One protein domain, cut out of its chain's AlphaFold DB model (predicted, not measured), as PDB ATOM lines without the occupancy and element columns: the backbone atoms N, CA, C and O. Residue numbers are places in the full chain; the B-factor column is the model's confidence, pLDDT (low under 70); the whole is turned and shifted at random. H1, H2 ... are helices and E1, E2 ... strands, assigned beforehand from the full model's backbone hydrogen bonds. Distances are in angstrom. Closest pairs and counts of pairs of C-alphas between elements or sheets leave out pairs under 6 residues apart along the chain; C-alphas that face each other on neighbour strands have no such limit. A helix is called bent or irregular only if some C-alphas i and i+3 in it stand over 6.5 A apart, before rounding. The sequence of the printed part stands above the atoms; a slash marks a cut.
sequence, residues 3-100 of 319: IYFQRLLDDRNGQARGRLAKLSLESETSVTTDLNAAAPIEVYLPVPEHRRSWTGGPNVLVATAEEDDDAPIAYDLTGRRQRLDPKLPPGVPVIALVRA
ATOM      1  N   ILE A   3       6.015  20.844 -34.627       78.12
ATOM      2  CA  ILE A   3       5.036  21.633 -35.385       78.12
ATOM      3  C   ILE A   3       5.378  21.536 -36.870       78.12
ATOM      4  O   ILE A   3       6.509  21.805 -37.259       78.12
ATOM      5  N   TYR A   4       4.391  21.228 -37.712       82.19
ATOM      6  CA  TYR A   4       4.579  21.263 -39.162       82.19
ATOM      7  C   TYR A   4       4.703  22.709 -39.656       82.19
ATOM      8  O   TYR A   4       3.765  23.500 -39.500       82.19
ATOM      9  N   PHE A   5       5.849  23.065 -40.239       85.31
ATOM     10  CA  PHE A   5       6.181  24.452 -40.559       85.31
ATOM     11  C   PHE A   5       5.249  25.047 -41.616       85.31
ATOM     12  O   PHE A   5       4.709  26.132 -41.411       85.31
ATOM     13  N   GLN A   6       4.981  24.324 -42.705       84.88
ATOM     14  CA  GLN A   6       4.067  24.786 -43.752       84.88
ATOM     15  C   GLN A   6       2.663  25.044 -43.180       84.88
ATOM     16  O   GLN A   6       2.096  26.115 -43.385       84.88
ATOM     17  N   ARG A   7       2.135  24.130 -42.350       83.25
ATOM     18  CA  ARG A   7       0.840  24.339 -41.681       83.25
ATOM     19  C   ARG A   7       0.862  25.509 -40.706       83.25
ATOM     20  O   ARG A   7      -0.126  26.227 -40.639       83.25
ATOM     21  N   LEU A   8       1.951  25.723 -39.966       85.94
ATOM     22  CA  LEU A   8       2.105  26.904 -39.112       85.94
ATOM     23  C   LEU A   8       2.032  28.200 -39.930       85.94
ATOM     24  O   LEU A   8       1.435  29.178 -39.479       85.94
ATOM     25  N   LEU A   9       2.640  28.210 -41.117       86.38
ATOM     26  CA  LEU A   9       2.633  29.366 -42.005       86.38
ATOM     27  C   LEU A   9       1.267  29.611 -42.648       86.38
ATOM     28  O   LEU A   9       0.906  30.774 -42.831       86.38
ATOM     29  N   ASP A  10       0.508  28.552 -42.926       83.75
ATOM     30  CA  ASP A  10      -0.831  28.617 -43.517       83.75
ATOM     31  C   ASP A  10      -1.951  28.860 -42.492       83.75
ATOM     32  O   ASP A  10      -3.016  29.379 -42.848       83.75
ATOM     33  N   ASP A  11      -1.723  28.526 -41.219       80.88
ATOM     34  CA  ASP A  11      -2.703  28.702 -40.150       80.88
ATOM     35  C   ASP A  11      -3.093  30.182 -39.963       80.88
ATOM     36  O   ASP A  11      -2.383  31.118 -40.350       80.88
ATOM     37  N   ARG A  12      -4.268  30.413 -39.366       82.50
ATOM     38  CA  ARG A  12      -4.818  31.755 -39.098       82.50
ATOM     39  C   ARG A  12      -4.801  32.673 -40.330       82.50
ATOM     40  O   ARG A  12      -4.429  33.842 -40.233       82.50
ATOM     41  N   ASN A  13      -5.228  32.147 -41.480       83.06
ATOM     42  CA  ASN A  13      -5.271  32.848 -42.769       83.06
ATOM     43  C   ASN A  13      -3.898  33.359 -43.248       83.06
ATOM     44  O   ASN A  13      -3.818  34.425 -43.856       83.06
ATOM     45  N   GLY A  14      -2.815  32.630 -42.972       84.56
ATOM     46  CA  GLY A  14      -1.490  32.979 -43.488       84.56
ATOM     47  C   GLY A  14      -0.778  34.109 -42.740       84.56
ATOM     48  O   GLY A  14       0.177  34.679 -43.264       84.56
ATOM     49  N   GLN A  15      -1.215  34.475 -41.527       89.81
ATOM     50  CA  GLN A  15      -0.600  35.583 -40.778       89.81
ATOM     51  C   GLN A  15       0.904  35.387 -40.548       89.81
ATOM     52  O   GLN A  15       1.678  36.344 -40.654       89.81
ATOM     53  N   ALA A  16       1.325  34.160 -40.230       87.81
ATOM     54  CA  ALA A  16       2.733  33.839 -40.025       87.81
ATOM     55  C   ALA A  16       3.529  33.942 -41.337       87.81
ATOM     56  O   ALA A  16       4.589  34.568 -41.347       87.81
ATOM     57  N   ARG A  17       2.977  33.448 -42.456       91.50
ATOM     58  CA  ARG A  17       3.557  33.612 -43.798       91.50
ATOM     59  C   ARG A  17       3.712  35.081 -44.198       91.50
ATOM     60  O   ARG A  17       4.791  35.485 -44.622       91.50
ATOM     61  N   GLY A  18       2.686  35.905 -43.983       90.06
ATOM     62  CA  GLY A  18       2.746  37.342 -44.270       90.06
ATOM     63  C   GLY A  18       3.774  38.089 -43.421       90.06
ATOM     64  O   GLY A  18       4.399  39.049 -43.876       90.06
ATOM     65  N   ARG A  19       4.005  37.638 -42.182       89.00
ATOM     66  CA  ARG A  19       5.074  38.181 -41.336       89.00
ATOM     67  C   ARG A  19       6.458  37.731 -41.800       89.00
ATOM     68  O   ARG A  19       7.363  38.561 -41.801       89.00
ATOM     69  N   LEU A  20       6.609  36.470 -42.205       87.69
ATOM     70  CA  LEU A  20       7.855  35.941 -42.755       87.69
ATOM     71  C   LEU A  20       8.263  36.707 -44.019       87.69
ATOM     72  O   LEU A  20       9.365  37.239 -44.046       87.69
ATOM     73  N   ALA A  21       7.348  36.882 -44.976       89.69
ATOM     74  CA  ALA A  21       7.590  37.640 -46.206       89.69
ATOM     75  C   ALA A  21       8.075  39.077 -45.934       89.69
ATOM     76  O   ALA A  21       9.043  39.553 -46.523       89.69
ATOM     77  N   LYS A  22       7.460  39.768 -44.962       90.69
ATOM     78  CA  LYS A  22       7.905  41.110 -44.548       90.69
ATOM     79  C   LYS A  22       9.310  41.116 -43.948       90.69
ATOM     80  O   LYS A  22      10.035  42.084 -44.150       90.69
ATOM     81  N   LEU A  23       9.670  40.084 -43.182       84.50
ATOM     82  CA  LEU A  23      10.984  39.967 -42.547       84.50
ATOM     83  C   LEU A  23      12.076  39.550 -43.539       84.50
ATOM     84  O   LEU A  23      13.199  40.027 -43.405       84.50
ATOM     85  N   SER A  24      11.755  38.711 -44.529       83.38
ATOM     86  CA  SER A  24      12.683  38.314 -45.597       83.38
ATOM     87  C   SER A  24      12.801  39.347 -46.721       83.38
ATOM     88  O   SER A  24      13.668  39.208 -47.575       83.38
ATOM     89  N   LEU A  25      11.987  40.413 -46.698       90.62
ATOM     90  CA  LEU A  25      11.872  41.402 -47.779       90.62
ATOM     91  C   LEU A  25      11.434  40.773 -49.113       90.62
ATOM     92  O   LEU A  25      11.812  41.234 -50.191       90.62
ATOM     93  N   GLU A  26      10.593  39.745 -49.038       92.12
ATOM     94  CA  GLU A  26      10.051  39.017 -50.183       92.12
ATOM     95  C   GLU A  26       8.532  39.192 -50.283       92.12
ATOM     96  O   GLU A  26       7.856  39.694 -49.380       92.12
ATOM     97  N   SER A  27       7.960  38.770 -51.411       92.81
ATOM     98  CA  SER A  27       6.504  38.682 -51.542       92.81
ATOM     99  C   SER A  27       5.972  37.405 -50.884       92.81
ATOM    100  O   SER A  27       6.634  36.369 -50.911       92.81
ATOM    101  N   GLU A  28       4.740  37.438 -50.365       90.50
ATOM    102  CA  GLU A  28       4.077  36.224 -49.851       90.50
ATOM    103  C   GLU A  28       3.977  35.120 -50.912       90.50
ATOM    104  O   GLU A  28       4.049  33.936 -50.581       90.50
ATOM    105  N   THR A  29       3.855  35.499 -52.187       90.88
ATOM    106  CA  THR A  29       3.870  34.562 -53.315       90.88
ATOM    107  C   THR A  29       5.221  33.868 -53.446       90.88
ATOM    108  O   THR A  29       5.235  32.655 -53.598       90.88
ATOM    109  N   SER A  30       6.338  34.601 -53.337       90.62
ATOM    110  CA  SER A  30       7.689  34.016 -53.375       90.62
ATOM    111  C   SER A  30       7.878  33.015 -52.244       90.62
ATOM    112  O   SER A  30       8.199  31.861 -52.501       90.62
ATOM    113  N   VAL A  31       7.537  33.418 -51.014       87.69
ATOM    114  CA  VAL A  31       7.598  32.534 -49.843       87.69
ATOM    115  C   VAL A  31       6.744  31.281 -50.058       87.69
ATOM    116  O   VAL A  31       7.170  30.180 -49.742       87.69
ATOM    117  N   THR A  32       5.548  31.417 -50.639       87.38
ATOM    118  CA  THR A  32       4.684  30.265 -50.958       87.38
ATOM    119  C   THR A  32       5.313  29.349 -52.007       87.38
ATOM    120  O   THR A  32       5.260  28.130 -51.869       87.38
ATOM    121  N   THR A  33       5.907  29.913 -53.060       87.00
ATOM    122  CA  THR A  33       6.614  29.146 -54.090       87.00
ATOM    123  C   THR A  33       7.772  28.359 -53.486       87.00
ATOM    124  O   THR A  33       7.879  27.164 -53.756       87.00
ATOM    125  N   ASP A  34       8.571  28.989 -52.627       86.31
ATOM    126  CA  ASP A  34       9.705  28.340 -51.971       86.31
ATOM    127  C   ASP A  34       9.239  27.236 -51.014       86.31
ATOM    128  O   ASP A  34       9.777  26.133 -51.041       86.31
ATOM    129  N   LEU A  35       8.179  27.474 -50.234       81.94
ATOM    130  CA  LEU A  35       7.593  26.463 -49.344       81.94
ATOM    131  C   LEU A  35       7.018  25.259 -50.093       81.94
ATOM    132  O   LEU A  35       7.116  24.140 -49.594       81.94
ATOM    133  N   ASN A  36       6.423  25.482 -51.267       81.69
ATOM    134  CA  ASN A  36       5.886  24.417 -52.117       81.69
ATOM    135  C   ASN A  36       6.991  23.618 -52.823       81.69
ATOM    136  O   ASN A  36       6.770  22.462 -53.178       81.69
ATOM    137  N   ALA A  37       8.148  24.239 -53.074       80.81
ATOM    138  CA  ALA A  37       9.313  23.586 -53.664       80.81
ATOM    139  C   ALA A  37      10.187  22.877 -52.615       80.81
ATOM    140  O   ALA A  37      10.891  21.921 -52.945       80.81
ATOM    141  N   ALA A  38      10.157  23.343 -51.365       78.56
ATOM    142  CA  ALA A  38      10.868  22.732 -50.257       78.56
ATOM    143  C   ALA A  38      10.284  21.357 -49.906       78.56
ATOM    144  O   ALA A  38       9.076  21.122 -49.993       78.56
ATOM    145  N   ALA A  39      11.149  20.456 -49.431       74.94
ATOM    146  CA  ALA A  39      10.679  19.279 -48.713       74.94
ATOM    147  C   ALA A  39       9.825  19.721 -47.502       74.94
ATOM    148  O   ALA A  39      10.036  20.820 -46.978       74.94
ATOM    149  N   PRO A  40       8.868  18.900 -47.037       78.94
ATOM    150  CA  PRO A  40       8.186  19.124 -45.763       78.94
ATOM    151  C   PRO A  40       9.186  19.469 -44.640       78.94
ATOM    152  O   PRO A  40      10.274  18.902 -44.615       78.94
ATOM    153  N   ILE A  41       8.862  20.430 -43.759       83.19
ATOM    154  CA  ILE A  41       9.760  20.907 -42.683       83.19
ATOM    155  C   ILE A  41       9.065  20.769 -41.328       83.19
ATOM    156  O   ILE A  41       7.919  21.202 -41.157       83.19
ATOM    157  N   GLU A  42       9.783  20.235 -40.349       81.88
ATOM    158  CA  GLU A  42       9.371  20.189 -38.951       81.88
ATOM    159  C   GLU A  42      10.085  21.245 -38.116       81.88
ATOM    160  O   GLU A  42      11.271  21.534 -38.288       81.88
ATOM    161  N   VAL A  43       9.321  21.830 -37.196       85.06
ATOM    162  CA  VAL A  43       9.818  22.749 -36.180       85.06
ATOM    163  C   VAL A  43       9.854  22.032 -34.841       85.06
ATOM    164  O   VAL A  43       8.794  21.715 -34.286       85.06
ATOM    165  N   TYR A  44      11.046  21.861 -34.280       82.50
ATOM    166  CA  TYR A  44      11.207  21.370 -32.916       82.50
ATOM    167  C   TYR A  44      11.345  22.528 -31.936       82.50
ATOM    168  O   TYR A  44      12.133  23.462 -32.118       82.50
ATOM    169  N   LEU A  45      10.532  22.474 -30.882       85.19
ATOM    170  CA  LEU A  45      10.616  23.424 -29.778       85.19
ATOM    171  C   LEU A  45      11.901  23.191 -28.966       85.19
ATOM    172  O   LEU A  45      12.340  22.044 -28.879       85.19
ATOM    173  N   PRO A  46      12.437  24.226 -28.281       87.62
ATOM    174  CA  PRO A  46      13.633  24.088 -27.447       87.62
ATOM    175  C   PRO A  46      13.549  22.912 -26.480       87.62
ATOM    176  O   PRO A  46      12.447  22.579 -26.044       87.62
ATOM    177  N   VAL A  47      14.680  22.304 -26.110       83.38
ATOM    178  CA  VAL A  47      14.711  21.142 -25.199       83.38
ATOM    179  C   VAL A  47      14.039  21.466 -23.848       83.38
ATOM    180  O   VAL A  47      13.900  22.645 -23.495       83.38
ATOM    181  N   PRO A  48      13.576  20.466 -23.069       82.06
ATOM    182  CA  PRO A  48      12.834  20.706 -21.827       82.06
ATOM    183  C   PRO A  48      13.510  21.693 -20.863       82.06
ATOM    184  O   PRO A  48      12.832  22.511 -20.244       82.06
ATOM    185  N   GLU A  49      14.834  21.651 -20.744       83.44
ATOM    186  CA  GLU A  49      15.639  22.567 -19.928       83.44
ATOM    187  C   GLU A  49      15.487  24.012 -20.413       83.44
ATOM    188  O   GLU A  49      15.180  24.897 -19.615       83.44
ATOM    189  N   HIS A  50      15.614  24.247 -21.723       90.19
ATOM    190  CA  HIS A  50      15.425  25.569 -22.321       90.19
ATOM    191  C   HIS A  50      14.014  26.088 -22.098       90.19
ATOM    192  O   HIS A  50      13.856  27.242 -21.716       90.19
ATOM    193  N   ARG A  51      12.985  25.253 -22.292       86.31
ATOM    194  CA  ARG A  51      11.579  25.666 -22.114       86.31
ATOM    195  C   ARG A  51      11.263  26.045 -20.673       86.31
ATOM    196  O   ARG A  51      10.438  26.921 -20.449       86.31
ATOM    197  N   ARG A  52      11.922  25.406 -19.701       85.06
ATOM    198  CA  ARG A  52      11.767  25.738 -18.279       85.06
ATOM    199  C   ARG A  52      12.330  27.117 -17.934       85.06
ATOM    200  O   ARG A  52      11.780  27.779 -17.061       85.06
ATOM    201  N   SER A  53      13.398  27.552 -18.603       85.00
ATOM    202  CA  SER A  53      14.051  28.842 -18.332       85.00
ATOM    203  C   SER A  53      13.675  29.966 -19.302       85.00
ATOM    204  O   SER A  53      13.849  31.140 -18.981       85.00
ATOM    205  N   TRP A  54      13.209  29.641 -20.507       87.69
ATOM    206  CA  TRP A  54      12.968  30.614 -21.567       87.69
ATOM    207  C   TRP A  54      11.551  31.173 -21.507       87.69
ATOM    208  O   TRP A  54      10.567  30.463 -21.686       87.69
ATOM    209  N   THR A  55      11.452  32.485 -21.327       86.06
ATOM    210  CA  THR A  55      10.178  33.210 -21.227       86.06
ATOM    211  C   THR A  55       9.807  33.940 -22.524       86.06
ATOM    212  O   THR A  55       9.081  34.931 -22.484       86.06
ATOM    213  N   GLY A  56      10.343  33.508 -23.675       81.81
ATOM    214  CA  GLY A  56      10.075  34.127 -24.984       81.81
ATOM    215  C   GLY A  56      10.952  35.339 -25.335       81.81
ATOM    216  O   GLY A  56      10.570  36.150 -26.174       81.81
ATOM    217  N   GLY A  57      12.112  35.496 -24.688       85.31
ATOM    218  CA  GLY A  57      13.076  36.566 -24.986       85.31
ATOM    219  C   GLY A  57      13.875  36.349 -26.287       85.31
ATOM    220  O   GLY A  57      13.896  35.237 -26.812       85.31
ATOM    221  N   PRO A  58      14.597  37.378 -26.779       87.06
ATOM    222  CA  PRO A  58      15.294  37.356 -28.075       87.06
ATOM    223  C   PRO A  58      16.565  36.493 -28.100       87.06
ATOM    224  O   PRO A  58      17.177  36.329 -29.151       87.06
ATOM    225  N   ASN A  59      16.989  35.957 -26.953       89.88
ATOM    226  CA  ASN A  59      18.134  35.057 -26.862       89.88
ATOM    227  C   ASN A  59      17.709  33.638 -27.265       89.88
ATOM    228  O   ASN A  59      17.511  32.778 -26.409       89.88
ATOM    229  N   VAL A  60      17.491  33.446 -28.564       92.94
ATOM    230  CA  VAL A  60      17.089  32.179 -29.175       92.94
ATOM    231  C   VAL A  60      17.881  31.966 -30.457       92.94
ATOM    232  O   VAL A  60      18.224  32.919 -31.160       92.94
ATOM    233  N   LEU A  61      18.176  30.706 -30.744       94.75
ATOM    234  CA  LEU A  61      18.837  30.274 -31.963       94.75
ATOM    235  C   LEU A  61      17.840  29.527 -32.839       94.75
ATOM    236  O   LEU A  61      17.002  28.792 -32.324       94.75
ATOM    237  N   VAL A  62      17.954  29.683 -34.152       93.25
ATOM    238  CA  VAL A  62      17.272  28.824 -35.123       93.25
ATOM    239  C   VAL A  62      18.325  27.932 -35.754       93.25
ATOM    240  O   VAL A  62      19.283  28.444 -36.332       93.25
ATOM    241  N   ALA A  63      18.191  26.622 -35.593       93.12
ATOM    242  CA  ALA A  63      19.176  25.648 -36.040       93.12
ATOM    243  C   ALA A  63      18.599  24.686 -37.068       93.12
ATOM    244  O   ALA A  63      17.405  24.420 -37.074       93.12
ATOM    245  N   THR A  64      19.463  24.154 -37.920       88.75
ATOM    246  CA  THR A  64      19.129  23.103 -38.876       88.75
ATOM    247  C   THR A  64      20.234  22.051 -38.882       88.75
ATOM    248  O   THR A  64      21.405  22.375 -38.647       88.75
ATOM    249  N   ALA A  65      19.849  20.806 -39.121       78.75
ATOM    250  CA  ALA A  65      20.730  19.679 -39.391       78.75
ATOM    251  C   ALA A  65      20.111  18.869 -40.533       78.75
ATOM    252  O   ALA A  65      18.884  18.844 -40.679       78.75
ATOM    253  N   GLU A  66      20.957  18.282 -41.375       69.00
ATOM    254  CA  GLU A  66      20.496  17.488 -42.515       69.00
ATOM    255  C   GLU A  66      20.299  16.014 -42.173       69.00
ATOM    256  O   GLU A  66      19.361  15.413 -42.700       69.00
ATOM    257  N   GLU A  67      21.170  15.474 -41.323       65.06
ATOM    258  CA  GLU A  67      21.208  14.086 -40.863       65.06
ATOM    259  C   GLU A  67      21.370  14.046 -39.333       65.06
ATOM    260  O   GLU A  67      21.632  15.070 -38.689       65.06
ATOM    261  N   ASP A  68      21.221  12.860 -38.748       61.16
ATOM    262  CA  ASP A  68      21.544  12.622 -37.343       61.16
ATOM    263  C   ASP A  68      23.057  12.661 -37.105       61.16
ATOM    264  O   ASP A  68      23.859  12.401 -38.000       61.16
ATOM    265  N   ASP A  69      23.456  13.076 -35.899       64.69
ATOM    266  CA  ASP A  69      24.847  13.357 -35.499       64.69
ATOM    267  C   ASP A  69      25.585  14.467 -36.286       64.69
ATOM    268  O   ASP A  69      26.706  14.854 -35.916       64.69
ATOM    269  N   ASP A  70      24.963  15.056 -37.310       75.06
ATOM    270  CA  ASP A  70      25.506  16.205 -38.024       75.06
ATOM    271  C   ASP A  70      25.572  17.423 -37.102       75.06
ATOM    272  O   ASP A  70      24.634  17.757 -36.379       75.06
ATOM    273  N   ALA A  71      26.702  18.131 -37.126       84.94
ATOM    274  CA  ALA A  71      26.878  19.299 -36.273       84.94
ATOM    275  C   ALA A  71      25.898  20.415 -36.685       84.94
ATOM    276  O   ALA A  71      26.105  21.011 -37.752       84.94
ATOM    277  N   PRO A  72      24.898  20.768 -35.850       89.44
ATOM    278  CA  PRO A  72      23.842  21.668 -36.279       89.44
ATOM    279  C   PRO A  72      24.391  23.048 -36.614       89.44
ATOM    280  O   PRO A  72      25.240  23.599 -35.900       89.44
ATOM    281  N   ILE A  73      23.877  23.639 -37.687       93.25
ATOM    282  CA  ILE A  73      24.186  25.018 -38.045       93.25
ATOM    283  C   ILE A  73      23.058  25.895 -37.540       93.25
ATOM    284  O   ILE A  73      21.911  25.747 -37.948       93.25
ATOM    285  N   ALA A  74      23.400  26.822 -36.653       94.75
ATOM    286  CA  ALA A  74      22.446  27.717 -36.035       94.75
ATOM    287  C   ALA A  74      22.714  29.177 -36.381       94.75
ATOM    288  O   ALA A  74      23.847  29.588 -36.634       94.75
ATOM    289  N   TYR A  75      21.654  29.969 -36.337       94.56
ATOM    290  CA  TYR A  75      21.671  31.406 -36.550       94.56
ATOM    291  C   TYR A  75      20.982  32.081 -35.371       94.56
ATOM    292  O   TYR A  75      19.935  31.625 -34.912       94.56
ATOM    293  N   ASP A  76      21.580  33.149 -34.850       92.56
ATOM    294  CA  ASP A  76      20.858  34.043 -33.942       92.56
ATOM    295  C   ASP A  76      19.944  35.003 -34.724       92.56
ATOM    296  O   ASP A  76      19.962  35.053 -35.955       92.56
ATOM    297  N   LEU A  77      19.142  35.798 -34.011       88.94
ATOM    298  CA  LEU A  77      18.201  36.744 -34.629       88.94
ATOM    299  C   LEU A  77      18.872  37.868 -35.440       88.94
ATOM    300  O   LEU A  77      18.176  38.615 -36.123       88.94
ATOM    301  N   THR A  78      20.200  38.008 -35.373       89.25
ATOM    302  CA  THR A  78      20.969  38.954 -36.198       89.25
ATOM    303  C   THR A  78      21.541  38.306 -37.461       89.25
ATOM    304  O   THR A  78      22.188  38.980 -38.259       89.25
ATOM    305  N   GLY A  79      21.311  37.001 -37.652       88.50
ATOM    306  CA  GLY A  79      21.840  36.225 -38.771       88.50
ATOM    307  C   GLY A  79      23.271  35.731 -38.555       88.50
ATOM    308  O   GLY A  79      23.886  35.207 -39.486       88.50
ATOM    309  N   ARG A  80      23.838  35.863 -37.348       93.19
ATOM    310  CA  ARG A  80      25.186  35.358 -37.078       93.19
ATOM    311  C   ARG A  80      25.157  33.835 -36.998       93.19
ATOM    312  O   ARG A  80      24.492  33.254 -36.142       93.19
ATOM    313  N   ARG A  81      25.932  33.207 -37.882       94.19
ATOM    314  CA  ARG A  81      26.092  31.754 -37.974       94.19
ATOM    315  C   ARG A  81      26.967  31.213 -36.844       94.19
ATOM    316  O   ARG A  81      28.037  31.752 -36.565       94.19
ATOM    317  N   GLN A  82      26.569  30.083 -36.278       94.31
ATOM    318  CA  GLN A  82      27.352  29.294 -35.332       94.31
ATOM    319  C   GLN A  82      27.184  27.799 -35.617       94.31
ATOM    320  O   GLN A  82      26.153  27.361 -36.123       94.31
ATOM    321  N   ARG A  83      28.211  27.018 -35.292       93.38
ATOM    322  CA  ARG A  83      28.160  25.556 -35.321       93.38
ATOM    323  C   ARG A  83      27.931  25.069 -33.894       93.38
ATOM    324  O   ARG A  83      28.653  25.507 -33.000       93.38
ATOM    325  N   LEU A  84      26.933  24.218 -33.694       92.62
ATOM    326  CA  LEU A  84      26.593  23.650 -32.392       92.62
ATOM    327  C   LEU A  84      27.216  22.261 -32.215       92.62
ATOM    328  O   LEU A  84      27.698  21.651 -33.172       92.62
ATOM    329  N   ASP A  85      27.226  21.791 -30.971       86.94
ATOM    330  CA  ASP A  85      27.594  20.420 -30.633       86.94
ATOM    331  C   ASP A  85      26.393  19.497 -30.933       86.94
ATOM    332  O   ASP A  85      25.296  19.764 -30.434       86.94
ATOM    333  N   PRO A  86      26.554  18.437 -31.745       81.56
ATOM    334  CA  PRO A  86      25.463  17.507 -32.041       81.56
ATOM    335  C   PRO A  86      25.011  16.694 -30.818       81.56
ATOM    336  O   PRO A  86      23.872  16.249 -30.762       81.56
ATOM    337  N   LYS A  87      25.867  16.538 -29.799       78.94
ATOM    338  CA  LYS A  87      25.603  15.689 -28.626       78.94
ATOM    339  C   LYS A  87      25.089  16.458 -27.420       78.94
ATOM    340  O   LYS A  87      24.533  15.851 -26.507       78.94
ATOM    341  N   LEU A  88      25.308  17.771 -27.375       83.00
ATOM    342  CA  LEU A  88      24.970  18.598 -26.221       83.00
ATOM    343  C   LEU A  88      24.237  19.875 -26.651       83.00
ATOM    344  O   LEU A  88      24.809  20.682 -27.390       83.00
ATOM    345  N   PRO A  89      23.008  20.120 -26.152       87.38
ATOM    346  CA  PRO A  89      22.322  21.375 -26.419       87.38
ATOM    347  C   PRO A  89      23.109  22.550 -25.809       87.38
ATOM    348  O   PRO A  89      23.634  22.435 -24.695       87.38
ATOM    349  N   PRO A  90      23.194  23.708 -26.493       90.88
ATOM    350  CA  PRO A  90      23.859  24.884 -25.940       90.88
ATOM    351  C   PRO A  90      23.081  25.438 -24.738       90.88
ATOM    352  O   PRO A  90      21.917  25.122 -24.530       90.88
ATOM    353  N   GLY A  91      23.677  26.347 -23.963       91.12
ATOM    354  CA  GLY A  91      22.963  27.036 -22.872       91.12
ATOM    355  C   GLY A  91      21.880  28.027 -23.336       91.12
ATOM    356  O   GLY A  91      21.181  28.606 -22.508       91.12
ATOM    357  N   VAL A  92      21.756  28.252 -24.647       91.94
ATOM    358  CA  VAL A  92      20.785  29.165 -25.261       91.94
ATOM    359  C   VAL A  92      19.651  28.347 -25.886       91.94
ATOM    360  O   VAL A  92      19.950  27.371 -26.568       91.94
ATOM    361  N   PRO A  93      18.377  28.743 -25.707       93.19
ATOM    362  CA  PRO A  93      17.236  28.126 -26.376       93.19
ATOM    363  C   PRO A  93      17.424  27.984 -27.883       93.19
ATOM    364  O   PRO A  93      17.805  28.945 -28.550       93.19
ATOM    365  N   VAL A  94      17.108  26.808 -28.422       92.44
ATOM    366  CA  VAL A  94      17.200  26.534 -29.862       92.44
ATOM    367  C   VAL A  94      15.857  26.062 -30.398       92.44
ATOM    368  O   VAL A  94      15.265  25.145 -29.850       92.44
ATOM    369  N   ILE A  95      15.380  26.682 -31.469       90.81
ATOM    370  CA  ILE A  95      14.285  26.177 -32.297       90.81
ATOM    371  C   ILE A  95      14.931  25.458 -33.476       90.81
ATOM    372  O   ILE A  95      15.718  26.073 -34.197       90.81
ATOM    373  N   ALA A  96      14.625  24.182 -33.678       89.19
ATOM    374  CA  ALA A  96      15.144  23.472 -34.838       89.19
ATOM    375  C   ALA A  96      14.186  23.544 -36.020       89.19
ATOM    376  O   ALA A  96      12.974  23.482 -35.835       89.19
ATOM    377  N   LEU A  97      14.754  23.633 -37.218       88.00
ATOM    378  CA  LEU A  97      14.100  23.438 -38.501       88.00
ATOM    379  C   LEU A  97      14.813  22.281 -39.197       88.00
ATOM    380  O   LEU A  97      15.958  22.426 -39.634       88.00
ATOM    381  N   VAL A  98      14.145  21.142 -39.285       80.88
ATOM    382  CA  VAL A  98      14.672  19.948 -39.955       80.88
ATOM    383  C   VAL A  98      13.715  19.517 -41.054       80.88
ATOM    384  O   VAL A  98      12.551  19.928 -41.073       80.88
ATOM    385  N   ARG A  99      14.210  18.730 -42.016       77.19
ATOM    386  CA  ARG A  99      13.315  18.067 -42.971       77.19
ATOM    387  C   ARG A  99      12.328  17.235 -42.163       77.19
ATOM    388  O   ARG A  99      12.744  16.519 -41.268       77.19
ATOM    389  N   ALA A 100      11.045  17.387 -42.458       69.94
ATOM    390  CA  ALA A 100      10.032  16.592 -41.806       69.94
ATOM    391  C   ALA A 100      10.190  15.140 -42.210       69.94
ATOM    392  O   ALA A 100      10.407  14.827 -43.390       69.94
TER     393      ALA A 100
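AT A GLANCE: This is residues 3 to 100 of the 319 residues of an uncharacterized protein of Gemmatimonadales bacterium (UniProt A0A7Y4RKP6). A twisted sheet of five short strands has a separate helical head, made of the bent helix H1 and helix H2, in which residues 5 to 8 of arm H1a come near E1 and E5 while arm H1b and H2 are not on the sheet, and no named helix lies over a strand. The small helix H3 sits off the sheet, after E1 along the chain. The 98 printed residues hold three named helices and five named strands in the order H1 H2 E1 H3 E2 E3 E4 E5; the sheet is mixed, in the order E1 E5 E2 E3 E4, and the class is mixed, helices and strands. The whole is compact, with a radius of gyration of the C-alphas of 14.2 A and spans of 38 by 29 by 23 A.

IN THESE COORDINATES: The sheet holds E1, residues 41 to 44, E5, residues 94 to 99 and 16.1 A long, E2, residues 61 to 64, E3, residues 73 to 76, and E4, residues 81 to 83. C-alpha 99 of E5 is at (13.315, 18.067, -42.971). H1, residues 5 to 24, was assigned as one helix by its hydrogen bonds but is bent: C-alphas 13 and 16 are 8.5 A apart. Its arms are H1a, residues 5 to 13, 14.4 A long, beginning at (6.181, 24.452, -40.559), and H1b, residues 16 to 24, 12.3 A long. H1a is itself irregular, with C-alphas 9 and 12 8.3 A apart. H2 is residues 28 to 37, 14.2 A long, and H3 is residues 48 to 53.

HOW THE PARTS SIT: The sheet is only just strongly twisted, its C-alphas up to 4.0 A off the best plane. E5 and E2 are parallel at 21 degrees, with N 95 and O 61 2.8 A apart. E1 is antiparallel to E5 at 154 degrees, with N 42 and O 98 2.9 A apart. E2, E3 and E4 form a meander, each strand the antiparallel neighbour of the one before; N 62 and O 75 are 2.9 A apart, and N 82 and O 74 2.8 A. H1a is on the sheet at a height of 7.3 A, over none of its strands; its closest C-alphas to E1 are those of Phe 5 and Ile 41, 5.5 A. H1b touches H2 about perpendicular at 78 degrees, closest at the C-alphas of Ala 21 and Glu 28, 5.3 A. H3 is not on the sheet. Every O i to N i+4 pair is within hydrogen-bond range in H1b, H2 and H3, and 3 of 5 in H1a.

THE WHOLE: The C-alphas farthest apart, those of Asn 13 and Lys 87, are 38.0 A apart. The printed part has no cut, and no link is long. Mean pLDDT of the printed part is 85.8; residues 66 to 69 and residue 100 are under 70.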